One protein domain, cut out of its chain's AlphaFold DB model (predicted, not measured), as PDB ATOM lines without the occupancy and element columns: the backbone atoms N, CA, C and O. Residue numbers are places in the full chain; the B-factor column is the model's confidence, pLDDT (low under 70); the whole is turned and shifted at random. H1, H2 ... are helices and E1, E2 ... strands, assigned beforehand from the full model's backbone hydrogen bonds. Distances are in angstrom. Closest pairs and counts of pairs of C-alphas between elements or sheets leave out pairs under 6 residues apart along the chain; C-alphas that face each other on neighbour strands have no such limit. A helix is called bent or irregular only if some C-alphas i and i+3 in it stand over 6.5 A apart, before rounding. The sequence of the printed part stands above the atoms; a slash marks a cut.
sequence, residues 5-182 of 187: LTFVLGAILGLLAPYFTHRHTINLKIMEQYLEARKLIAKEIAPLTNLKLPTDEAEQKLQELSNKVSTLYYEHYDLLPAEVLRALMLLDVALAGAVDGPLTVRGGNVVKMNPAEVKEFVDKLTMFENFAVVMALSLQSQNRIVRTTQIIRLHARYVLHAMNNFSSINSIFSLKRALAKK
ATOM      1  N   LEU A   5     214.033 184.731 319.827       45.31
ATOM      2  CA  LEU A   5     213.183 185.081 318.692       45.31
ATOM      3  C   LEU A   5     213.929 185.769 317.529       45.31
ATOM      4  O   LEU A   5     213.652 185.445 316.378       45.31
ATOM      5  N   THR A   6     214.879 186.684 317.785       53.19
ATOM      6  CA  THR A   6     215.641 187.356 316.709       53.19
ATOM      7  C   THR A   6     216.655 186.425 316.052       53.19
ATOM      8  O   THR A   6     216.868 186.517 314.845       53.19
ATOM      9  N   PHE A   7     217.220 185.477 316.805       48.81
ATOM     10  CA  PHE A   7     218.089 184.432 316.254       48.81
ATOM     11  C   PHE A   7     217.317 183.447 315.367       48.81
ATOM     12  O   PHE A   7     217.790 183.093 314.288       48.81
ATOM     13  N   VAL A   8     216.105 183.055 315.772       56.75
ATOM     14  CA  VAL A   8     215.233 182.182 314.968       56.75
ATOM     15  C   VAL A   8     214.750 182.898 313.702       56.75
ATOM     16  O   VAL A   8     214.797 182.313 312.621       56.75
ATOM     17  N   LEU A   9     214.373 184.181 313.786       51.28
ATOM     18  CA  LEU A   9     214.019 184.974 312.600       51.28
ATOM     19  C   LEU A   9     215.207 185.140 311.640       51.28
ATOM     20  O   LEU A   9     215.034 185.014 310.430       51.28
ATOM     21  N   GLY A  10     216.410 185.387 312.169       51.94
ATOM     22  CA  GLY A  10     217.639 185.508 311.382       51.94
ATOM     23  C   GLY A  10     218.029 184.209 310.673       51.94
ATOM     24  O   GLY A  10     218.424 184.244 309.511       51.94
ATOM     25  N   ALA A  11     217.846 183.055 311.321       57.50
ATOM     26  CA  ALA A  11     218.097 181.744 310.723       57.50
ATOM     27  C   ALA A  11     217.064 181.382 309.640       57.50
ATOM     28  O   ALA A  11     217.432 180.869 308.585       57.50
ATOM     29  N   ILE A  12     215.782 181.705 309.854       58.25
ATOM     30  CA  ILE A  12     214.724 181.512 308.848       58.25
ATOM     31  C   ILE A  12     214.941 182.446 307.646       58.25
ATOM     32  O   ILE A  12     214.829 182.009 306.500       58.25
ATOM     33  N   LEU A  13     215.317 183.708 307.877       54.28
ATOM     34  CA  LEU A  13     215.692 184.643 306.811       54.28
ATOM     35  C   LEU A  13     216.959 184.190 306.071       54.28
ATOM     36  O   LEU A  13     217.001 184.283 304.848       54.28
ATOM     37  N   GLY A  14     217.952 183.643 306.777       53.59
ATOM     38  CA  GLY A  14     219.167 183.071 306.190       53.59
ATOM     39  C   GLY A  14     218.913 181.816 305.348       53.59
ATOM     40  O   GLY A  14     219.556 181.638 304.318       53.59
ATOM     41  N   LEU A  15     217.936 180.985 305.725       55.75
ATOM     42  CA  LEU A  15     217.494 179.816 304.950       55.75
ATOM     43  C   LEU A  15     216.658 180.199 303.721       55.75
ATOM     44  O   LEU A  15     216.737 179.540 302.684       55.75
ATOM     45  N   LEU A  16     215.876 181.278 303.805       53.66
ATOM     46  CA  LEU A  16     215.098 181.802 302.680       53.66
ATOM     47  C   LEU A  16     215.942 182.664 301.727       53.66
ATOM     48  O   LEU A  16     215.610 182.752 300.544       53.66
ATOM     49  N   ALA A  17     217.037 183.262 302.199       52.38
ATOM     50  CA  ALA A  17     217.945 184.088 301.405       52.38
ATOM     51  C   ALA A  17     218.418 183.416 300.100       52.38
ATOM     52  O   ALA A  17     218.229 184.039 299.056       52.38
ATOM     53  N   PRO A  18     218.932 182.165 300.081       57.81
ATOM     54  CA  PRO A  18     219.328 181.496 298.839       57.81
ATOM     55  C   PRO A  18     218.154 181.266 297.876       57.81
ATOM     56  O   PRO A  18     218.338 181.275 296.662       57.81
ATOM     57  N   TYR A  19     216.931 181.105 298.388       54.09
ATOM     58  CA  TYR A  19     215.735 180.946 297.559       54.09
ATOM     59  C   TYR A  19     215.274 182.275 296.946       54.09
ATOM     60  O   TYR A  19     214.898 182.331 295.770       54.09
ATOM     61  N   PHE A  20     215.334 183.361 297.721       56.38
ATOM     62  CA  PHE A  20     215.054 184.713 297.242       56.38
ATOM     63  C   PHE A  20     216.109 185.193 296.240       56.38
ATOM     64  O   PHE A  20     215.732 185.746 295.205       56.38
ATOM     65  N   THR A  21     217.398 184.930 296.480       59.28
ATOM     66  CA  THR A  21     218.475 185.281 295.543       59.28
ATOM     67  C   THR A  21     218.389 184.460 294.259       59.28
ATOM     68  O   THR A  21     218.376 185.058 293.187       59.28
ATOM     69  N   HIS A  22     218.185 183.135 294.321       59.22
ATOM     70  CA  HIS A  22     217.994 182.318 293.112       59.22
ATOM     71  C   HIS A  22     216.792 182.762 292.276       59.22
ATOM     72  O   HIS A  22     216.894 182.885 291.053       59.22
ATOM     73  N   ARG A  23     215.647 183.035 292.917       56.94
ATOM     74  CA  ARG A  23     214.463 183.548 292.214       56.94
ATOM     75  C   ARG A  23     214.726 184.915 291.587       56.94
ATOM     76  O   ARG A  23     214.244 185.153 290.482       56.94
ATOM     77  N   HIS A  24     215.478 185.796 292.248       59.84
ATOM     78  CA  HIS A  24     215.869 187.085 291.678       59.84
ATOM     79  C   HIS A  24     216.792 186.933 290.468       59.84
ATOM     80  O   HIS A  24     216.529 187.553 289.441       59.84
ATOM     81  N   THR A  25     217.804 186.068 290.539       67.25
ATOM     82  CA  THR A  25     218.726 185.816 289.422       67.25
ATOM     83  C   THR A  25     218.011 185.217 288.208       67.25
ATOM     84  O   THR A  25     218.269 185.631 287.082       67.25
ATOM     85  N   ILE A  26     217.074 184.284 288.414       67.81
ATOM     86  CA  ILE A  26     216.261 183.716 287.322       67.81
ATOM     87  C   ILE A  26     215.372 184.794 286.688       67.81
ATOM     88  O   ILE A  26     215.270 184.864 285.466       67.81
ATOM     89  N   ASN A  27     214.754 185.663 287.496       65.38
ATOM     90  CA  ASN A  27     213.923 186.750 286.973       65.38
ATOM     91  C   ASN A  27     214.735 187.738 286.130       65.38
ATOM     92  O   ASN A  27     214.265 188.143 285.073       65.38
ATOM     93  N   LEU A  28     215.939 188.102 286.585       71.50
ATOM     94  CA  LEU A  28     216.831 188.994 285.843       71.50
ATOM     95  C   LEU A  28     217.225 188.386 284.495       71.50
ATOM     96  O   LEU A  28     217.089 189.057 283.481       71.50
ATOM     97  N   LYS A  29     217.576 187.095 284.454       76.38
ATOM     98  CA  LYS A  29     217.901 186.403 283.195       76.38
ATOM     99  C   LYS A  29     216.733 186.375 282.204       76.38
ATOM    100  O   LYS A  29     216.934 186.624 281.022       76.38
ATOM    101  N   ILE A  30     215.509 186.104 282.669       75.81
ATOM    102  CA  ILE A  30     214.311 186.131 281.805       75.81
ATOM    103  C   ILE A  30     214.046 187.556 281.297       75.81
ATOM    104  O   ILE A  30     213.687 187.746 280.137       75.81
ATOM    105  N   MET A  31     214.237 188.568 282.151       74.44
ATOM    106  CA  MET A  31     214.111 189.973 281.758       74.44
ATOM    107  C   MET A  31     215.152 190.371 280.712       74.44
ATOM    108  O   MET A  31     214.793 191.014 279.732       74.44
ATOM    109  N   GLU A  32     216.411 189.976 280.891       80.94
ATOM    110  CA  GLU A  32     217.489 190.210 279.926       80.94
ATOM    111  C   GLU A  32     217.171 189.558 278.578       80.94
ATOM    112  O   GLU A  32     217.195 190.236 277.555       80.94
ATOM    113  N   GLN A  33     216.771 188.282 278.575       83.69
ATOM    114  CA  GLN A  33     216.371 187.570 277.356       83.69
ATOM    115  C   GLN A  33     215.194 188.245 276.645       83.69
ATOM    116  O   GLN A  33     215.210 188.394 275.425       83.69
ATOM    117  N   TYR A  34     214.189 188.702 277.395       82.81
ATOM    118  CA  TYR A  34     213.063 189.440 276.827       82.81
ATOM    119  C   TYR A  34     213.487 190.792 276.234       82.81
ATOM    120  O   TYR A  34     213.023 191.166 275.157       82.81
ATOM    121  N   LEU A  35     214.364 191.538 276.912       84.00
ATOM    122  CA  LEU A  35     214.857 192.823 276.416       84.00
ATOM    123  C   LEU A  35     215.720 192.659 275.160       84.00
ATOM    124  O   LEU A  35     215.581 193.457 274.232       84.00
ATOM    125  N   GLU A  36     216.544 191.614 275.094       88.00
ATOM    126  CA  GLU A  36     217.309 191.275 273.890       88.00
ATOM    127  C   GLU A  36     216.387 190.868 272.733       88.00
ATOM    128  O   GLU A  36     216.505 191.424 271.639       88.00
ATOM    129  N   ALA A  37     215.389 190.010 272.981       87.38
ATOM    130  CA  ALA A  37     214.379 189.665 271.978       87.38
ATOM    131  C   ALA A  37     213.635 190.916 271.476       87.38
ATOM    132  O   ALA A  37     213.494 191.135 270.273       87.38
ATOM    133  N   ARG A  38     213.221 191.810 272.384       88.38
ATOM    134  CA  ARG A  38     212.569 193.081 272.031       88.38
ATOM    135  C   ARG A  38     213.471 193.963 271.170       88.38
ATOM    136  O   ARG A  38     212.989 194.568 270.214       88.38
ATOM    137  N   LYS A  39     214.757 194.062 271.502       90.31
ATOM    138  CA  LYS A  39     215.740 194.842 270.741       90.31
ATOM    139  C   LYS A  39     215.918 194.279 269.332       90.31
ATOM    140  O   LYS A  39     215.932 195.057 268.379       90.31
ATOM    141  N   LEU A  40     216.008 192.955 269.199       91.62
ATOM    142  CA  LEU A  40     216.099 192.277 267.907       91.62
ATOM    143  C   LEU A  40     214.849 192.545 267.060       91.62
ATOM    144  O   LEU A  40     214.958 193.035 265.939       91.62
ATOM    145  N   ILE A  41     213.658 192.333 267.621       91.88
ATOM    146  CA  ILE A  41     212.392 192.581 266.919       91.88
ATOM    147  C   ILE A  41     212.281 194.054 266.525       91.88
ATOM    148  O   ILE A  41     211.953 194.365 265.386       91.88
ATOM    149  N   ALA A  42     212.597 194.991 267.420       91.50
ATOM    150  CA  ALA A  42     212.565 196.414 267.092       91.50
ATOM    151  C   ALA A  42     213.526 196.760 265.944       91.50
ATOM    152  O   ALA A  42     213.139 197.492 265.034       91.50
ATOM    153  N   LYS A  43     214.744 196.205 265.953       93.44
ATOM    154  CA  LYS A  43     215.739 196.392 264.889       93.44
ATOM    155  C   LYS A  43     215.215 195.917 263.533       93.44
ATOM    156  O   LYS A  43     215.434 196.596 262.535       93.44
ATOM    157  N   GLU A  44     214.522 194.784 263.508       93.31
ATOM    158  CA  GLU A  44     214.058 194.166 262.266       93.31
ATOM    159  C   GLU A  44     212.725 194.716 261.753       93.31
ATOM    160  O   GLU A  44     212.519 194.840 260.545       93.31
ATOM    161  N   ILE A  45     211.828 195.113 262.653       94.19
ATOM    162  CA  ILE A  45     210.487 195.584 262.298       94.19
ATOM    163  C   ILE A  45     210.442 197.099 262.066       94.19
ATOM    164  O   ILE A  45     209.667 197.567 261.229       94.19
ATOM    165  N   ALA A  46     211.275 197.899 262.745       92.31
ATOM    166  CA  ALA A  46     211.266 199.356 262.577       92.31
ATOM    167  C   ALA A  46     211.458 199.821 261.117       92.31
ATOM    168  O   ALA A  46     210.696 200.692 260.684       92.31
ATOM    169  N   PRO A  47     212.366 199.235 260.310       92.31
ATOM    170  CA  PRO A  47     212.504 199.587 258.895       92.31
ATOM    171  C   PRO A  47     211.219 199.373 258.079       92.31
ATOM    172  O   PRO A  47     210.936 200.140 257.156       92.31
ATOM    173  N   LEU A  48     210.396 198.381 258.445       91.69
ATOM    174  CA  LEU A  48     209.151 198.059 257.739       91.69
ATOM    175  C   LEU A  48     208.089 199.152 257.880       91.69
ATOM    176  O   LEU A  48     207.237 199.304 257.006       91.69
ATOM    177  N   THR A  49     208.173 199.987 258.919       89.88
ATOM    178  CA  THR A  49     207.264 201.133 259.100       89.88
ATOM    179  C   THR A  49     207.421 202.212 258.024       89.88
ATOM    180  O   THR A  49     206.498 203.004 257.814       89.88
ATOM    181  N   ASN A  50     208.557 202.203 257.315       87.06
ATOM    182  CA  ASN A  50     208.901 203.106 256.219       87.06
ATOM    183  C   ASN A  50     209.209 202.345 254.916       87.06
ATOM    184  O   ASN A  50     209.844 202.896 254.014       87.06
ATOM    185  N   LEU A  51     208.756 201.088 254.801       86.44
ATOM    186  CA  LEU A  51     209.042 200.211 253.663       86.44
ATOM    187  C   LEU A  51     208.710 200.889 252.331       86.44
ATOM    188  O   LEU A  51     207.629 201.453 252.177       86.44
ATOM    189  N   LYS A  52     209.618 200.806 251.359       84.69
ATOM    190  CA  LYS A  52     209.373 201.166 249.958       84.69
ATOM    191  C   LYS A  52     209.559 199.903 249.120       84.69
ATOM    192  O   LYS A  52     210.640 199.306 249.158       84.69
ATOM    193  N   LEU A  53     208.504 199.480 248.426       79.31
ATOM    194  CA  LEU A  53     208.540 198.324 247.535       79.31
ATOM    195  C   LEU A  53     208.857 198.795 246.107       79.31
ATOM    196  O   LEU A  53     208.047 199.537 245.546       79.31
ATOM    197  N   PRO A  54     210.020 198.428 245.536       69.75
ATOM    198  CA  PRO A  54     210.279 198.615 244.110       69.75
ATOM    199  C   PRO A  54     209.395 197.658 243.299       69.75
ATOM    200  O   PRO A  54     209.141 196.547 243.751       69.75
ATOM    201  N   THR A  55     208.915 198.078 242.128       67.44
ATOM    202  CA  THR A  55     207.962 197.313 241.298       67.44
ATOM    203  C   THR A  55     208.500 195.972 240.812       67.44
ATOM    204  O   THR A  55     207.734 195.017 240.752       67.44
ATOM    205  N   ASP A  56     209.795 195.888 240.518       67.25
ATOM    206  CA  ASP A  56     210.336 194.788 239.709       67.25
ATOM    207  C   ASP A  56     210.802 193.596 240.569       67.25
ATOM    208  O   ASP A  56     210.872 192.469 240.094       67.25
ATOM    209  N   GLU A  57     211.044 193.828 241.865       73.62
ATOM    210  CA  GLU A  57     211.537 192.832 242.838       73.62
ATOM    211  C   GLU A  57     210.675 192.780 244.117       73.62
ATOM    212  O   GLU A  57     211.099 192.281 245.164       73.62
ATOM    213  N   ALA A  58     209.456 193.333 244.069       77.56
ATOM    214  CA  ALA A  58     208.587 193.450 245.241       77.56
ATOM    215  C   ALA A  58     208.305 192.092 245.897       77.56
ATOM    216  O   ALA A  58     208.384 191.976 247.115       77.56
ATOM    217  N   GLU A  59     207.970 191.076 245.103       80.50
ATOM    218  CA  GLU A  59     207.488 189.787 245.609       80.50
ATOM    219  C   GLU A  59     208.589 188.984 246.302       80.50
ATOM    220  O   GLU A  59     208.391 188.516 247.423       80.50
ATOM    221  N   GLN A  60     209.780 188.900 245.699       85.12
ATOM    222  CA  GLN A  60     210.920 188.222 246.317       85.12
ATOM    223  C   GLN A  60     211.308 188.892 247.640       85.12
ATOM    224  O   GLN A  60     211.454 188.225 248.665       85.12
ATOM    225  N   LYS A  61     211.388 190.226 247.647       85.81
ATOM    226  CA  LYS A  61     211.693 190.995 248.856       85.81
ATOM    227  C   LYS A  61     210.640 190.797 249.947       85.81
ATOM    228  O   LYS A  61     210.978 190.718 251.124       85.81
ATOM    229  N   LEU A  62     209.362 190.731 249.578       87.50
ATOM    230  CA  LEU A  62     208.277 190.463 250.520       87.50
ATOM    231  C   LEU A  62     208.386 189.066 251.134       87.50
ATOM    232  O   LEU A  62     208.217 188.933 252.346       87.50
ATOM    233  N   GLN A  63     208.740 188.057 250.336       88.62
ATOM    234  CA  GLN A  63     208.946 186.699 250.830       88.62
ATOM    235  C   GLN A  63     210.130 186.612 251.801       88.62
ATOM    236  O   GLN A  63     210.020 185.993 252.857       88.62
ATOM    237  N   GLU A  64     211.250 187.267 251.491       90.25
ATOM    238  CA  GLU A  64     212.411 187.335 252.388       90.25
ATOM    239  C   GLU A  64     212.057 187.992 253.729       90.25
ATOM    240  O   GLU A  64     212.438 187.505 254.797       90.25
ATOM    241  N   LEU A  65     211.282 189.079 253.686       90.81
ATOM    242  CA  LEU A  65     210.798 189.758 254.882       90.81
ATOM    243  C   LEU A  65     209.814 188.891 255.678       90.81
ATOM    244  O   LEU A  65     209.920 188.852 256.902       90.81
ATOM    245  N   SER A  66     208.897 188.180 255.014       91.19
ATOM    246  CA  SER A  66     207.978 187.232 255.666       91.19
ATOM    247  C   SER A  66     208.756 186.130 256.382       91.19
ATOM    248  O   SER A  66     208.579 185.943 257.585       91.19
ATOM    249  N   ASN A  67     209.722 185.498 255.709       92.06
ATOM    250  CA  ASN A  67     210.582 184.483 256.322       92.06
ATOM    251  C   ASN A  67     211.291 185.028 257.570       92.06
ATOM    252  O   ASN A  67     211.358 184.355 258.597       92.06
ATOM    253  N   LYS A  68     211.775 186.274 257.517       92.88
ATOM    254  CA  LYS A  68     212.424 186.925 258.658       92.88
ATOM    255  C   LYS A  68     211.471 187.147 259.835       92.88
ATOM    256  O   LYS A  68     211.840 186.871 260.975       92.88
ATOM    257  N   VAL A  69     210.255 187.632 259.575       92.88
ATOM    258  CA  VAL A  69     209.228 187.837 260.611       92.88
ATOM    259  C   VAL A  69     208.787 186.505 261.218       92.88
ATOM    260  O   VAL A  69     208.676 186.403 262.440       92.88
ATOM    261  N   SER A  70     208.610 185.478 260.389       92.00
ATOM    262  CA  SER A  70     208.325 184.110 260.825       92.00
ATOM    263  C   SER A  70     209.416 183.567 261.753       92.00
ATOM    264  O   SER A  70     209.107 183.051 262.827       92.00
ATOM    265  N   THR A  71     210.697 183.746 261.414       93.44
ATOM    266  CA  THR A  71     211.810 183.348 262.292       93.44
ATOM    267  C   THR A  71     211.745 184.054 263.645       93.44
ATOM    268  O   THR A  71     211.803 183.387 264.672       93.44
ATOM    269  N   LEU A  72     211.531 185.377 263.667       91.06
ATOM    270  CA  LEU A  72     211.390 186.138 264.919       91.06
ATOM    271  C   LEU A  72     210.227 185.637 265.785       91.06
ATOM    272  O   LEU A  72     210.331 185.622 267.012       91.06
ATOM    273  N   TYR A  73     209.116 185.245 265.156       91.56
ATOM    274  CA  TYR A  73     207.964 184.681 265.853       91.56
ATOM    275  C   TYR A  73     208.320 183.363 266.545       91.56
ATOM    276  O   TYR A  73     208.063 183.220 267.740       91.56
ATOM    277  N   TYR A  74     208.910 182.411 265.816       90.25
ATOM    278  CA  TYR A  74     209.199 181.080 266.354       90.25
ATOM    279  C   TYR A  74     210.369 181.081 267.341       90.25
ATOM    280  O   TYR A  74     210.293 180.410 268.366       90.25
ATOM    281  N   GLU A  75     211.417 181.868 267.083       91.31
ATOM    282  CA  GLU A  75     212.601 181.949 267.948       91.31
ATOM    283  C   GLU A  75     212.273 182.515 269.338       91.31
ATOM    284  O   GLU A  75     212.895 182.152 270.338       91.31
ATOM    285  N   HIS A  76     211.278 183.399 269.423       88.31
ATOM    286  CA  HIS A  76     210.916 184.084 270.665       88.31
ATOM    287  C   HIS A  76     209.494 183.770 271.145       88.31
ATOM    288  O   HIS A  76     208.974 184.465 272.022       88.31
ATOM    289  N   TYR A  77     208.873 182.711 270.614       86.12
ATOM    290  CA  TYR A  77     207.486 182.333 270.900       86.12
ATOM    291  C   TYR A  77     207.190 182.223 272.402       86.12
ATOM    292  O   TYR A  77     206.202 182.766 272.892       86.12
ATOM    293  N   ASP A  78     208.079 181.575 273.155       81.75
ATOM    294  CA  ASP A  78     207.879 181.336 274.588       81.75
ATOM    295  C   ASP A  78     208.130 182.576 275.463       81.75
ATOM    296  O   ASP A  78     207.722 182.613 276.627       81.75
ATOM    297  N   LEU A  79     208.803 183.594 274.921       83.00
ATOM    298  CA  LEU A  79     209.248 184.776 275.665       83.00
ATOM    299  C   LEU A  79     208.366 186.003 275.423       83.00
ATOM    300  O   LEU A  79     208.301 186.896 276.271       83.00
ATOM    301  N   LEU A  80     207.701 186.076 274.271       85.31
ATOM    302  CA  LEU A  80     206.936 187.253 273.887       85.31
ATOM    303  C   LEU A  80     205.511 187.246 274.461       85.31
ATOM    304  O   LEU A  80     204.854 186.206 274.540       85.31
ATOM    305  N   PRO A  81     204.966 188.426 274.808       85.81
ATOM    306  CA  PRO A  81     203.555 188.561 275.125       85.81
ATOM    307  C   PRO A  81     202.682 188.093 273.955       85.81
ATOM    308  O   PRO A  81     202.966 188.389 272.793       85.81
ATOM    309  N   ALA A  82     201.547 187.466 274.266       87.31
ATOM    310  CA  ALA A  82     200.607 186.970 273.260       87.31
ATOM    311  C   ALA A  82     200.132 188.052 272.268       87.31
ATOM    312  O   ALA A  82     199.872 187.750 271.106       87.31
ATOM    313  N   GLU A  83     200.028 189.313 272.699       88.81
ATOM    314  CA  GLU A  83     199.673 190.427 271.809       88.81
ATOM    315  C   GLU A  83     200.794 190.747 270.805       88.81
ATOM    316  O   GLU A  83     200.503 191.016 269.643       88.81
ATOM    317  N   VAL A  84     202.064 190.652 271.216       91.19
ATOM    318  CA  VAL A  84     203.215 190.843 270.315       91.19
ATOM    319  C   VAL A  84     203.277 189.708 269.298       91.19
ATOM    320  O   VAL A  84     203.416 189.969 268.107       91.19
ATOM    321  N   LEU A  85     203.082 188.463 269.742       91.94
ATOM    322  CA  LEU A  85     202.998 187.298 268.853       91.94
ATOM    323  C   LEU A  85     201.861 187.438 267.841       91.94
ATOM    324  O   LEU A  85     202.045 187.187 266.653       91.94
ATOM    325  N   ARG A  86     200.691 187.897 268.293       92.75
ATOM    326  CA  ARG A  86     199.553 188.166 267.411       92.75
ATOM    327  C   ARG A  86     199.886 189.237 266.375       92.75
ATOM    328  O   ARG A  86     199.550 189.062 265.210       92.75
ATOM    329  N   ALA A  87     200.532 190.325 266.784       94.75
ATOM    330  CA  ALA A  87     200.932 191.386 265.869       94.75
ATOM    331  C   ALA A  87     201.966 190.898 264.836       94.75
ATOM    332  O   ALA A  87     201.831 191.216 263.656       94.75
ATOM    333  N   LEU A  88     202.951 190.089 265.252       95.06
ATOM    334  CA  LEU A  88     203.943 189.481 264.353       95.06
ATOM    335  C   LEU A  88     203.282 188.552 263.330       95.06
ATOM    336  O   LEU A  88     203.574 188.652 262.145       95.06
ATOM    337  N   MET A  89     202.339 187.717 263.767       94.44
ATOM    338  CA  MET A  89     201.573 186.840 262.880       94.44
ATOM    339  C   MET A  89     200.764 187.633 261.842       94.44
ATOM    340  O   MET A  89     200.746 187.281 260.667       94.44
ATOM    341  N   LEU A  90     200.102 188.724 262.243       94.81
ATOM    342  CA  LEU A  90     199.354 189.570 261.302       94.81
ATOM    343  C   LEU A  90     200.274 190.261 260.288       94.81
ATOM    344  O   LEU A  90     199.899 190.409 259.125       94.81
ATOM    345  N   LEU A  91     201.473 190.667 260.716       95.31
ATOM    346  CA  LEU A  91     202.485 191.230 259.830       95.31
ATOM    347  C   LEU A  91     203.012 190.193 258.833       95.31
ATOM    348  O   LEU A  91     203.148 190.516 257.658       95.31
ATOM    349  N   ASP A  92     203.273 188.966 259.278       94.12
ATOM    350  CA  ASP A  92     203.708 187.869 258.409       94.12
ATOM    351  C   ASP A  92     202.675 187.580 257.308       94.12
ATOM    352  O   ASP A  92     202.997 187.609 256.121       94.12
ATOM    353  N   VAL A  93     201.394 187.466 257.678       91.81
ATOM    354  CA  VAL A  93     200.299 187.294 256.706       91.81
ATOM    355  C   VAL A  93     200.189 188.488 255.749       91.81
ATOM    356  O   VAL A  93     199.897 188.312 254.565       91.81
ATOM    357  N   ALA A  94     200.434 189.712 256.227       91.81
ATOM    358  CA  ALA A  94     200.450 190.895 255.371       91.81
ATOM    359  C   ALA A  94     201.628 190.893 254.379       91.81
ATOM    360  O   ALA A  94     201.463 191.336 253.240       91.81
ATOM    361  N   LEU A  95     202.797 190.390 254.789       91.06
ATOM    362  CA  LEU A  95     203.985 190.259 253.940       91.06
ATOM    363  C   LEU A  95     203.817 189.169 252.879       91.06
ATOM    364  O   LEU A  95     204.255 189.370 251.752       91.06
ATOM    365  N   ALA A  96     203.094 188.089 253.184       86.38
ATOM    366  CA  ALA A  96     202.743 187.048 252.214       86.38
ATOM    367  C   ALA A  96     201.830 187.546 251.064       86.38
ATOM    368  O   ALA A  96     201.559 186.813 250.116       86.38
ATOM    369  N   GLY A  97     201.342 188.794 251.116       71.06
ATOM    370  CA  GLY A  97     200.751 189.485 249.961       71.06
ATOM    371  C   GLY A  97     199.340 189.035 249.560       71.06
ATOM    372  O   GLY A  97     198.820 189.484 248.533       71.06
ATOM    373  N   ALA A  98     198.703 188.189 250.372       60.72
ATOM    374  CA  ALA A  98     197.424 187.556 250.058       60.72
ATOM    375  C   ALA A  98     196.181 188.412 250.372       60.72
ATOM    376  O   ALA A  98     195.066 187.936 250.162       60.72
ATOM    377  N   VAL A  99     196.319 189.640 250.902       69.06
ATOM    378  CA  VAL A  99     195.160 190.348 251.481       69.06
ATOM    379  C   VAL A  99     195.008 191.814 251.077       69.06
ATOM    380  O   VAL A  99     195.925 192.623 251.184       69.06
ATOM    381  N   ASP A 100     193.780 192.170 250.690       78.12
ATOM    382  CA  ASP A 100     193.357 193.506 250.243       78.12
ATOM    383  C   ASP A 100     192.920 194.438 251.389       78.12
ATOM    384  O   ASP A 100     191.998 195.248 251.244       78.12
ATOM    385  N   GLY A 101     193.507 194.311 252.576       88.00
ATOM    386  CA  GLY A 101     193.206 195.224 253.677       88.00
ATOM    387  C   GLY A 101     193.891 194.889 254.998       88.00
ATOM    388  O   GLY A 101     194.500 193.827 255.125       88.00
ATOM    389  N   PRO A 102     193.776 195.786 255.996       91.38
ATOM    390  CA  PRO A 102     194.228 195.517 257.356       91.38
ATOM    391  C   PRO A 102     193.535 194.290 257.961       91.38
ATOM    392  O   PRO A 102     192.399 193.954 257.614       91.38
ATOM    393  N   LEU A 103     194.235 193.620 258.874       93.88
ATOM    394  CA  LEU A 103     193.903 192.280 259.360       93.88
ATOM    395  C   LEU A 103     193.725 192.280 260.871       93.88
ATOM    396  O   LEU A 103     194.407 193.007 261.582       93.88
ATOM    397  N   THR A 104     192.853 191.423 261.376       94.12
ATOM    398  CA  THR A 104     192.674 191.186 262.809       94.12
ATOM    399  C   THR A 104     192.510 189.697 263.084       94.12
ATOM    400  O   THR A 104     192.326 188.904 262.163       94.12
ATOM    401  N   VAL A 105     192.572 189.305 264.356       91.62
ATOM    402  CA  VAL A 105     192.291 187.930 264.780       91.62
ATOM    403  C   VAL A 105     190.929 187.878 265.447       91.62
ATOM    404  O   VAL A 105     190.715 188.523 266.474       91.62
ATOM    405  N   ARG A 106     190.023 187.062 264.906       89.44
ATOM    406  CA  ARG A 106     188.688 186.829 265.467       89.44
ATOM    407  C   ARG A 106     188.413 185.330 265.520       89.44
ATOM    408  O   ARG A 106     188.534 184.640 264.516       89.44
ATOM    409  N   GLY A 107     188.080 184.817 266.706       84.81
ATOM    410  CA  GLY A 107     187.817 183.383 266.894       84.81
ATOM    411  C   GLY A 107     188.990 182.473 266.501       84.81
ATOM    412  O   GLY A 107     188.758 181.372 266.024       84.81
ATOM    413  N   GLY A 108     190.234 182.948 266.636       84.06
ATOM    414  CA  GLY A 108     191.439 182.207 266.237       84.06
ATOM    415  C   GLY A 108     191.809 182.316 264.755       84.06
ATOM    416  O   GLY A 108     192.892 181.886 264.382       84.06
ATOM    417  N   ASN A 109     190.970 182.947 263.930       87.50
ATOM    418  CA  ASN A 109     191.217 183.109 262.499       87.50
ATOM    419  C   ASN A 109     191.696 184.523 262.167       87.50
ATOM    420  O   ASN A 109     191.234 185.499 262.767       87.50
ATOM    421  N   VAL A 110     192.591 184.630 261.183       90.94
ATOM    422  CA  VAL A 110     192.981 185.916 260.594       90.94
ATOM    423  C   VAL A 110     191.890 186.352 259.624       90.94
ATOM    424  O   VAL A 110     191.586 185.655 258.661       90.94
ATOM    425  N   VAL A 111     191.282 187.501 259.897       91.88
ATOM    426  CA  VAL A 111     190.174 188.056 259.114       91.88
ATOM    427  C   VAL A 111     190.456 189.509 258.752       91.88
ATOM    428  O   VAL A 111     191.192 190.208 259.449       91.88
ATOM    429  N   LYS A 112     189.858 189.988 257.660       92.56
ATOM    430  CA  LYS A 112     189.945 191.397 257.266       92.56
ATOM    431  C   LYS A 112     189.147 192.273 258.234       92.56
ATOM    432  O   LYS A 112     188.024 191.928 258.601       92.56
ATOM    433  N   MET A 113     189.725 193.407 258.619       94.00
ATOM    434  CA  MET A 113     189.041 194.421 259.420       94.00
ATOM    435  C   MET A 113     187.908 195.072 258.619       94.00
ATOM    436  O   MET A 113     188.055 195.363 257.428       94.00
ATOM    437  N   ASN A 114     186.783 195.335 259.278       91.81
ATOM    438  CA  ASN A 114     185.724 196.165 258.713       91.81
ATOM    439  C   ASN A 114     186.143 197.660 258.700       91.81
ATOM    440  O   ASN A 114     187.120 198.031 259.352       91.81
ATOM    441  N   PRO A 115     185.437 198.552 257.979       90.19
ATOM    442  CA  PRO A 115     185.845 199.957 257.866       90.19
ATOM    443  C   PRO A 115     185.942 200.715 259.200       90.19
ATOM    444  O   PRO A 115     186.809 201.574 259.347       90.19
ATOM    445  N   ALA A 116     185.081 200.394 260.171       90.62
ATOM    446  CA  ALA A 116     185.115 201.013 261.496       90.62
ATOM    447  C   ALA A 116     186.361 200.576 262.284       90.62
ATOM    448  O   ALA A 116     187.084 201.419 262.807       90.62
ATOM    449  N   GLU A 117     186.671 199.276 262.271       92.88
ATOM    450  CA  GLU A 117     187.876 198.700 262.875       92.88
ATOM    451  C   GLU A 117     189.146 199.269 262.234       92.88
ATOM    452  O   GLU A 117     190.100 199.579 262.938       92.88
ATOM    453  N   VAL A 118     189.164 199.453 260.907       91.56
ATOM    454  CA  VAL A 118     190.304 200.074 260.213       91.56
ATOM    455  C   VAL A 118     190.536 201.495 260.714       91.56
ATOM    456  O   VAL A 118     191.684 201.859 260.958       91.56
ATOM    457  N   LYS A 119     189.473 202.290 260.883       89.25
ATOM    458  CA  LYS A 119     189.585 203.658 261.400       89.25
ATOM    459  C   LYS A 119     190.193 203.661 262.805       89.25
ATOM    460  O   LYS A 119     191.220 204.295 263.012       89.25
ATOM    461  N   GLU A 120     189.620 202.885 263.725       90.44
ATOM    462  CA  GLU A 120     190.135 202.766 265.096       90.44
ATOM    463  C   GLU A 120     191.588 202.275 265.127       90.44
ATOM    464  O   GLU A 120     192.402 202.740 265.925       90.44
ATOM    465  N   PHE A 121     191.933 201.342 264.240       91.31
ATOM    466  CA  PHE A 121     193.277 200.795 264.141       91.31
ATOM    467  C   PHE A 121     194.290 201.821 263.628       91.31
ATOM    468  O   PHE A 121     195.403 201.885 264.144       91.31
ATOM    469  N   VAL A 122     193.913 202.647 262.648       90.69
ATOM    470  CA  VAL A 122     194.749 203.756 262.175       90.69
ATOM    471  C   VAL A 122     194.926 204.786 263.285       90.69
ATOM    472  O   VAL A 122     196.068 205.073 263.639       90.69
ATOM    473  N   ASP A 123     193.833 205.250 263.892       88.19
ATOM    474  CA  ASP A 123     193.848 206.272 264.947       88.19
ATOM    475  C   ASP A 123     194.727 205.841 266.133       88.19
ATOM    476  O   ASP A 123     195.534 206.618 266.643       88.19
ATOM    477  N   LYS A 124     194.661 204.561 266.521       87.38
ATOM    478  CA  LYS A 124     195.499 203.989 267.584       87.38
ATOM    479  C   LYS A 124     196.997 203.981 267.251       87.38
ATOM    480  O   LYS A 124     197.826 204.038 268.157       87.38
ATOM    481  N   LEU A 125     197.366 203.851 265.977       88.31
ATOM    482  CA  LEU A 125     198.752 203.641 265.536       88.31
ATOM    483  C   LEU A 125     199.420 204.896 264.967       88.31
ATOM    484  O   LEU A 125     200.617 204.873 264.661       88.31
ATOM    485  N   THR A 126     198.679 205.990 264.821       81.38
ATOM    486  CA  THR A 126     199.194 207.270 264.335       81.38
ATOM    487  C   THR A 126     199.014 208.356 265.386       81.38
ATOM    488  O   THR A 126     197.896 208.742 265.688       81.38
ATOM    489  N   MET A 127     200.121 208.903 265.898       70.50
ATOM    490  CA  MET A 127     200.072 210.022 266.854       70.50
ATOM    491  C   MET A 127     199.641 211.355 266.232       70.50
ATOM    492  O   MET A 127     199.196 212.237 266.956       70.50
ATOM    493  N   PHE A 128     199.795 211.531 264.915       72.62
ATOM    494  CA  PHE A 128     199.453 212.783 264.240       72.62
ATOM    495  C   PHE A 128     198.338 212.567 263.221       72.62
ATOM    496  O   PHE A 128     198.439 211.684 262.365       72.62
ATOM    497  N   GLU A 129     197.338 213.446 263.254       68.81
ATOM    498  CA  GLU A 129     196.162 213.404 262.376       68.81
ATOM    499  C   GLU A 129     196.537 213.427 260.886       68.81
ATOM    500  O   GLU A 129     196.004 212.653 260.094       68.81
ATOM    501  N   ASN A 130     197.543 214.221 260.500       68.94
ATOM    502  CA  ASN A 130     198.021 214.277 259.113       68.94
ATOM    503  C   ASN A 130     198.531 212.916 258.612       68.94
ATOM    504  O   ASN A 130     198.316 212.552 257.455       68.94
ATOM    505  N   PHE A 131     199.179 212.132 259.479       76.94
ATOM    506  CA  PHE A 131     199.606 210.782 259.114       76.94
ATOM    507  C   PHE A 131     198.424 209.821 259.018       76.94
ATOM    508  O   PHE A 131     198.453 208.968 258.135       76.94
ATOM    509  N   ALA A 132     197.402 209.966 259.867       80.94
ATOM    510  CA  ALA A 132     196.177 209.167 259.812       80.94
ATOM    511  C   ALA A 132     195.437 209.363 258.478       80.94
ATOM    512  O   ALA A 132     195.080 208.391 257.812       80.94
ATOM    513  N   VAL A 133     195.300 210.616 258.029       81.12
ATOM    514  CA  VAL A 133     194.655 210.959 256.749       81.12
ATOM    515  C   VAL A 133     195.417 210.359 255.565       81.12
ATOM    516  O   VAL A 133     194.826 209.670 254.732       81.12
ATOM    517  N   VAL A 134     196.741 210.544 255.505       82.81
ATOM    518  CA  VAL A 134     197.577 209.962 254.437       82.81
ATOM    519  C   VAL A 134     197.509 208.430 254.445       82.81
ATOM    520  O   VAL A 134     197.486 207.802 253.382       82.81
ATOM    521  N   MET A 135     197.438 207.823 255.635       85.56
ATOM    522  CA  MET A 135     197.255 206.380 255.807       85.56
ATOM    523  C   MET A 135     195.948 205.908 255.179       85.56
ATOM    524  O   MET A 135     195.957 204.980 254.371       85.56
ATOM    525  N   ALA A 136     194.841 206.559 255.539       84.75
ATOM    526  CA  ALA A 136     193.505 206.206 255.087       84.75
ATOM    527  C   ALA A 136     193.380 206.327 253.563       84.75
ATOM    528  O   ALA A 136     192.895 205.401 252.913       84.75
ATOM    529  N   LEU A 137     193.908 207.410 252.981       86.19
ATOM    530  CA  LEU A 137     193.937 207.607 251.528       86.19
ATOM    531  C   LEU A 137     194.755 206.519 250.820       86.19
ATOM    532  O   LEU A 137     194.332 205.977 249.801       86.19
ATOM    533  N   SER A 138     195.906 206.150 251.381       87.94
ATOM    534  CA  SER A 138     196.777 205.122 250.802       87.94
ATOM    535  C   SER A 138     196.149 203.722 250.863       87.94
ATOM    536  O   SER A 138     196.327 202.930 249.940       87.94
ATOM    537  N   LEU A 139     195.365 203.421 251.906       89.88
ATOM    538  CA  LEU A 139     194.602 202.170 252.023       89.88
ATOM    539  C   LEU A 139     193.453 202.069 251.005       89.88
ATOM    540  O   LEU A 139     193.073 200.963 250.626       89.88
ATOM    541  N   GLN A 140     192.927 203.205 250.547       88.75
ATOM    542  CA  GLN A 140     191.882 203.291 249.520       88.75
ATOM    543  C   GLN A 140     192.444 203.390 248.092       88.75
ATOM    544  O   GLN A 140     191.682 203.474 247.130       88.75
ATOM    545  N   SER A 141     193.771 203.375 247.927       88.31
ATOM    546  CA  SER A 141     194.399 203.479 246.611       88.31
ATOM    547  C   SER A 141     194.029 202.300 245.708       88.31
ATOM    548  O   SER A 141     194.052 201.139 246.130       88.31
ATOM    549  N   GLN A 142     193.765 202.593 244.431       87.81
ATOM    550  CA  GLN A 142     193.594 201.579 243.383       87.81
ATOM    551  C   GLN A 142     194.909 200.853 243.062       87.81
ATOM    552  O   GLN A 142     194.900 199.720 242.584       87.81
ATOM    553  N   ASN A 143     196.057 201.463 243.377       87.94
ATOM    554  CA  ASN A 143     197.356 200.835 243.193       87.94
ATOM    555  C   ASN A 143     197.598 199.787 244.295       87.94
ATOM    556  O   ASN A 143     197.822 200.131 245.459       87.94
ATOM    557  N   ARG A 144     197.586 198.502 243.910       86.38
ATOM    558  CA  ARG A 144     197.813 197.366 244.820       86.38
ATOM    559  C   ARG A 144     199.124 197.502 245.594       86.38
ATOM    560  O   ARG A 144     199.121 197.274 246.794       86.38
ATOM    561  N   ILE A 145     200.216 197.929 244.958       86.31
ATOM    562  CA  ILE A 145     201.529 198.059 245.612       86.31
ATOM    563  C   ILE A 145     201.482 199.130 246.702       86.31
ATOM    564  O   ILE A 145     201.970 198.898 247.809       86.31
ATOM    565  N   VAL A 146     200.863 200.281 246.425       88.25
ATOM    566  CA  VAL A 146     200.689 201.358 247.416       88.25
ATOM    567  C   VAL A 146     199.859 200.861 248.596       88.25
ATOM    568  O   VAL A 146     200.270 201.017 249.748       88.25
ATOM    569  N   ARG A 147     198.733 200.200 248.311       89.44
ATOM    570  CA  ARG A 147     197.831 199.656 249.330       89.44
ATOM    571  C   ARG A 147     198.518 198.591 250.189       89.44
ATOM    572  O   ARG A 147     198.520 198.714 251.411       89.44
ATOM    573  N   THR A 148     199.169 197.604 249.575       89.12
ATOM    574  CA  THR A 148     199.927 196.544 250.260       89.12
ATOM    575  C   THR A 148     201.060 197.119 251.103       89.12
ATOM    576  O   THR A 148     201.180 196.785 252.281       89.12
ATOM    577  N   THR A 149     201.843 198.051 250.551       89.94
ATOM    578  CA  THR A 149     202.901 198.749 251.299       89.94
ATOM    579  C   THR A 149     202.324 199.410 252.546       89.94
ATOM    580  O   THR A 149     202.904 199.318 253.629       89.94
ATOM    581  N   GLN A 150     201.164 200.056 252.422       90.62
ATOM    582  CA  GLN A 150     200.545 200.739 253.545       90.62
ATOM    583  C   GLN A 150     199.998 199.773 254.606       90.62
ATOM    584  O   GLN A 150     200.149 200.046 255.797       90.62
ATOM    585  N   ILE A 151     199.427 198.638 254.195       92.75
ATOM    586  CA  ILE A 151     198.983 197.570 255.104       92.75
ATOM    587  C   ILE A 151     200.173 197.026 255.906       92.75
ATOM    588  O   ILE A 151     200.094 196.935 257.131       92.75
ATOM    589  N   ILE A 152     201.297 196.739 255.240       93.06
ATOM    590  CA  ILE A 152     202.523 196.252 255.890       93.06
ATOM    591  C   ILE A 152     203.051 197.285 256.888       93.06
ATOM    592  O   ILE A 152     203.332 196.947 258.036       93.06
ATOM    593  N   ARG A 153     203.142 198.559 256.487       91.88
ATOM    594  CA  ARG A 153     203.594 199.640 257.377       91.88
ATOM    595  C   ARG A 153     202.713 199.761 258.619       91.88
ATOM    596  O   ARG A 153     203.235 199.982 259.710       91.88
ATOM    597  N   LEU A 154     201.396 199.627 258.463       93.06
ATOM    598  CA  LEU A 154     200.440 199.704 259.566       93.06
ATOM    599  C   LEU A 154     200.619 198.530 260.540       93.06
ATOM    600  O   LEU A 154     200.729 198.748 261.744       93.06
ATOM    601  N   HIS A 155     200.757 197.303 260.033       94.50
ATOM    602  CA  HIS A 155     201.014 196.127 260.875       94.50
ATOM    603  C   HIS A 155     202.390 196.146 261.540       94.50
ATOM    604  O   HIS A 155     202.510 195.784 262.708       94.50
ATOM    605  N   ALA A 156     203.419 196.661 260.867       94.25
ATOM    606  CA  ALA A 156     204.726 196.877 261.483       94.25
ATOM    607  C   ALA A 156     204.635 197.859 262.664       94.25
ATOM    608  O   ALA A 156     205.191 197.606 263.734       94.25
ATOM    609  N   ARG A 157     203.871 198.950 262.517       93.56
ATOM    610  CA  ARG A 157     203.595 199.879 263.627       93.56
ATOM    611  C   ARG A 157     202.819 199.206 264.748       93.56
ATOM    612  O   ARG A 157     203.112 199.475 265.910       93.56
ATOM    613  N   TYR A 158     201.885 198.315 264.422       94.56
ATOM    614  CA  TYR A 158     201.150 197.563 265.434       94.56
ATOM    615  C   TYR A 158     202.066 196.673 266.277       94.56
ATOM    616  O   TYR A 158     201.945 196.684 267.500       94.56
ATOM    617  N   VAL A 159     203.036 195.984 265.666       94.38
ATOM    618  CA  VAL A 159     204.049 195.206 266.402       94.38
ATOM    619  C   VAL A 159     204.829 196.096 267.371       94.38
ATOM    620  O   VAL A 159     204.937 195.774 268.555       94.38
ATOM    621  N   LEU A 160     205.331 197.246 266.905       92.75
ATOM    622  CA  LEU A 160     206.073 198.184 267.757       92.75
ATOM    623  C   LEU A 160     205.205 198.746 268.894       92.75
ATOM    624  O   LEU A 160     205.658 198.836 270.036       92.75
ATOM    625  N   HIS A 161     203.951 199.090 268.597       91.81
ATOM    626  CA  HIS A 161     202.978 199.543 269.587       91.81
ATOM    627  C   HIS A 161     202.721 198.458 270.641       91.81
ATOM    628  O   HIS A 161     202.801 198.731 271.838       91.81
ATOM    629  N   ALA A 162     202.457 197.218 270.216       90.56
ATOM    630  CA  ALA A 162     202.264 196.086 271.115       90.56
ATOM    631  C   ALA A 162     203.489 195.898 272.021       90.56
ATOM    632  O   ALA A 162     203.335 195.820 273.232       90.56
ATOM    633  N   MET A 163     204.712 195.933 271.481       88.56
ATOM    634  CA  MET A 163     205.929 195.855 272.302       88.56
ATOM    635  C   MET A 163     206.042 196.993 273.325       88.56
ATOM    636  O   MET A 163     206.497 196.771 274.448       88.56
ATOM    637  N   ASN A 164     205.629 198.210 272.967       86.25
ATOM    638  CA  ASN A 164     205.672 199.354 273.876       86.25
ATOM    639  C   ASN A 164     204.677 199.234 275.040       86.25
ATOM    640  O   ASN A 164     205.002 199.675 276.144       86.25
ATOM    641  N   ASN A 165     203.538 198.560 274.851       82.69
ATOM    642  CA  ASN A 165     202.601 198.252 275.941       82.69
ATOM    643  C   ASN A 165     203.218 197.331 277.013       82.69
ATOM    644  O   ASN A 165     202.858 197.397 278.189       82.69
ATOM    645  N   PHE A 166     204.194 196.498 276.634       73.81
ATOM    646  CA  PHE A 166     204.900 195.579 277.535       73.81
ATOM    647  C   PHE A 166     206.313 196.076 277.884       73.81
ATOM    648  O   PHE A 166     207.254 195.288 277.995       73.81
ATOM    649  N   SER A 167     206.464 197.393 278.060       65.31
ATOM    650  CA  SER A 167     207.745 198.046 278.364       65.31
ATOM    651  C   SER A 167     208.087 198.148 279.855       65.31
ATOM    652  O   SER A 167     209.251 198.366 280.186       65.31
ATOM    653  N   SER A 168     207.111 197.986 280.756       59.09
ATOM    654  CA  SER A 168     207.322 198.143 282.200       59.09
ATOM    655  C   SER A 168     207.694 196.829 282.903       59.09
ATOM    656  O   SER A 168     207.250 195.747 282.515       59.09
ATOM    657  N   ILE A 169     208.435 196.925 284.013       56.69
ATOM    658  CA  ILE A 169     208.782 195.790 284.891       56.69
ATOM    659  C   ILE A 169     207.520 195.051 285.390       56.69
ATOM    660  O   ILE A 169     207.502 193.823 285.476       56.69
ATOM    661  N   ASN A 170     206.426 195.775 285.650       55.47
ATOM    662  CA  ASN A 170     205.146 195.197 286.082       55.47
ATOM    663  C   ASN A 170     204.476 194.355 284.984       55.47
ATOM    664  O   ASN A 170     203.856 193.324 285.272       55.47
ATOM    665  N   SER A 171     204.646 194.750 283.719       55.31
ATOM    666  CA  SER A 171     204.204 193.973 282.558       55.31
ATOM    667  C   SER A 171     204.974 192.648 282.465       55.31
ATOM    668  O   SER A 171     204.375 191.606 282.204       55.31
ATOM    669  N   ILE A 172     206.273 192.657 282.793       56.19
ATOM    670  CA  ILE A 172     207.132 191.461 282.802       56.19
ATOM    671  C   ILE A 172     206.783 190.514 283.966       56.19
ATOM    672  O   ILE A 172     206.681 189.299 283.777       56.19
ATOM    673  N   PHE A 173     206.488 191.038 285.162       59.88
ATOM    674  CA  PHE A 173     205.996 190.213 286.276       59.88
ATOM    675  C   PHE A 173     204.641 189.550 285.981       59.88
ATOM    676  O   PHE A 173     204.389 188.428 286.429       59.88
ATOM    677  N   SER A 174     203.777 190.214 285.209       58.94
ATOM    678  CA  SER A 174     202.502 189.649 284.747       58.94
ATOM    679  C   SER A 174     202.718 188.524 283.729       58.94
ATOM    680  O   SER A 174     202.050 187.491 283.806       58.94
ATOM    681  N   LEU A 175     203.716 188.674 282.854       56.62
ATOM    682  CA  LEU A 175     204.152 187.662 281.888       56.62
ATOM    683  C   LEU A 175     204.647 186.394 282.597       56.62
ATOM    684  O   LEU A 175     204.193 185.295 282.293       56.62
ATOM    685  N   LYS A 176     205.451 186.545 283.658       57.84
ATOM    686  CA  LYS A 176     205.855 185.423 284.520       57.84
ATOM    687  C   LYS A 176     204.661 184.715 285.166       57.84
ATOM    688  O   LYS A 176     204.643 183.489 285.223       57.84
ATOM    689  N   ARG A 177     203.658 185.450 285.668       58.38
ATOM    690  CA  ARG A 177     202.444 184.830 286.238       58.38
ATOM    691  C   ARG A 177     201.647 184.068 285.183       58.38
ATOM    692  O   ARG A 177     201.077 183.038 285.519       58.38
ATOM    693  N   ALA A 178     201.600 184.555 283.945       55.88
ATOM    694  CA  ALA A 178     200.948 183.863 282.836       55.88
ATOM    695  C   ALA A 178     201.713 182.592 282.422       55.88
ATOM    696  O   ALA A 178     201.094 181.542 282.272       55.88
ATOM    697  N   LEU A 179     203.047 182.657 282.338       53.91
ATOM    698  CA  LEU A 179     203.913 181.505 282.056       53.91
ATOM    699  C   LEU A 179     203.863 180.450 283.174       53.91
ATOM    700  O   LEU A 179     203.771 179.260 282.899       53.91
ATOM    701  N   ALA A 180     203.835 180.875 284.440       55.28
ATOM    702  CA  ALA A 180     203.708 179.979 285.593       55.28
ATOM    703  C   ALA A 180     202.302 179.367 285.749       55.28
ATOM    704  O   ALA A 180     202.140 178.375 286.455       55.28
ATOM    705  N   LYS A 181     201.275 179.948 285.111       49.94
ATOM    706  CA  LYS A 181     199.880 179.477 285.151       49.94
ATOM    707  C   LYS A 181     199.543 178.410 284.105       49.94
ATOM    708  O   LYS A 181     198.381 178.020 284.039       49.94
ATOM    709  N   LYS A 182     200.502 177.902 283.325       41.88
ATOM    710  CA  LYS A 182     200.290 176.688 282.519       41.88
ATOM    711  C   LYS A 182     200.684 175.424 283.306       41.88
ATOM    712  O   LYS A 182     201.822 174.980 283.194       41.88
TER     713      LYS A 182
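This is residues 5 to 182 of the 187 residues of an uncharacterized protein of Bradyrhizobium guangzhouense (UniProt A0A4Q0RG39). Four helical parts, H1b, H2, H3 and H6, make an up-and-down bundle, each running against the one before, and residues 5 to 26 of H1 stick out as a long arm. The helical hairpin H4-H5 packs on H6, the strand hairpin E1-E2 on H3. The printed part has 178 residues, mostly helix: H1, H2, H3, antiparallel E1 and E2, then H4 to H7. It is loose, radius of gyration of the C-alphas 21.0 A, spanning 79 by 32 by 30 A.

Start at H1, residues 5 to 50, assigned as one helix by its hydrogen bonds but bent: C-alphas 15 and 18 are 6.6 A apart. Arms H1a, 5 to 15, and H1b, 18 to 50, stand at a steep 46 degrees; H1b is irregular, C-alphas 44 and 47 being 6.6 A apart. With residues 38 to 50 alone, H1b touches the hub H6, residues 144 to 165; closest C-alphas, Thr 49 and Arg 153, 4.3 A. H2, 58 to 75, and H3, 82 to 95, form a hairpin (Ser 66 and Asp 92, closest C-alphas, 5.1 A). H3 touches H6 at C-alphas Ala 87 and Val 159, 5.0 A. In hairpin E1, 103 to 106, and E2, 109 to 112, N 104 and O 111 are 2.8 A apart. H4, 115 to 125, and H5, 129 to 139, touch H6. H7, 169 to 180, is close to H1b but not clearly touching. O i to N i+4 pairs are within hydrogen-bond range throughout the helices except H1b, 25 of 29.

Find C-alpha 5 at (213.183, 185.081, 318.692); H1b runs 48.9 A, H6 31.5 A, and H7 ends at C-alpha 180, (203.708, 179.979, 285.593).

C-alphas Leu 5 and Asp 56 are farthest apart, 79.6 A. No cut, no long link; pLDDT is under 70 at, among others, 5 to 27 and 167 to 182.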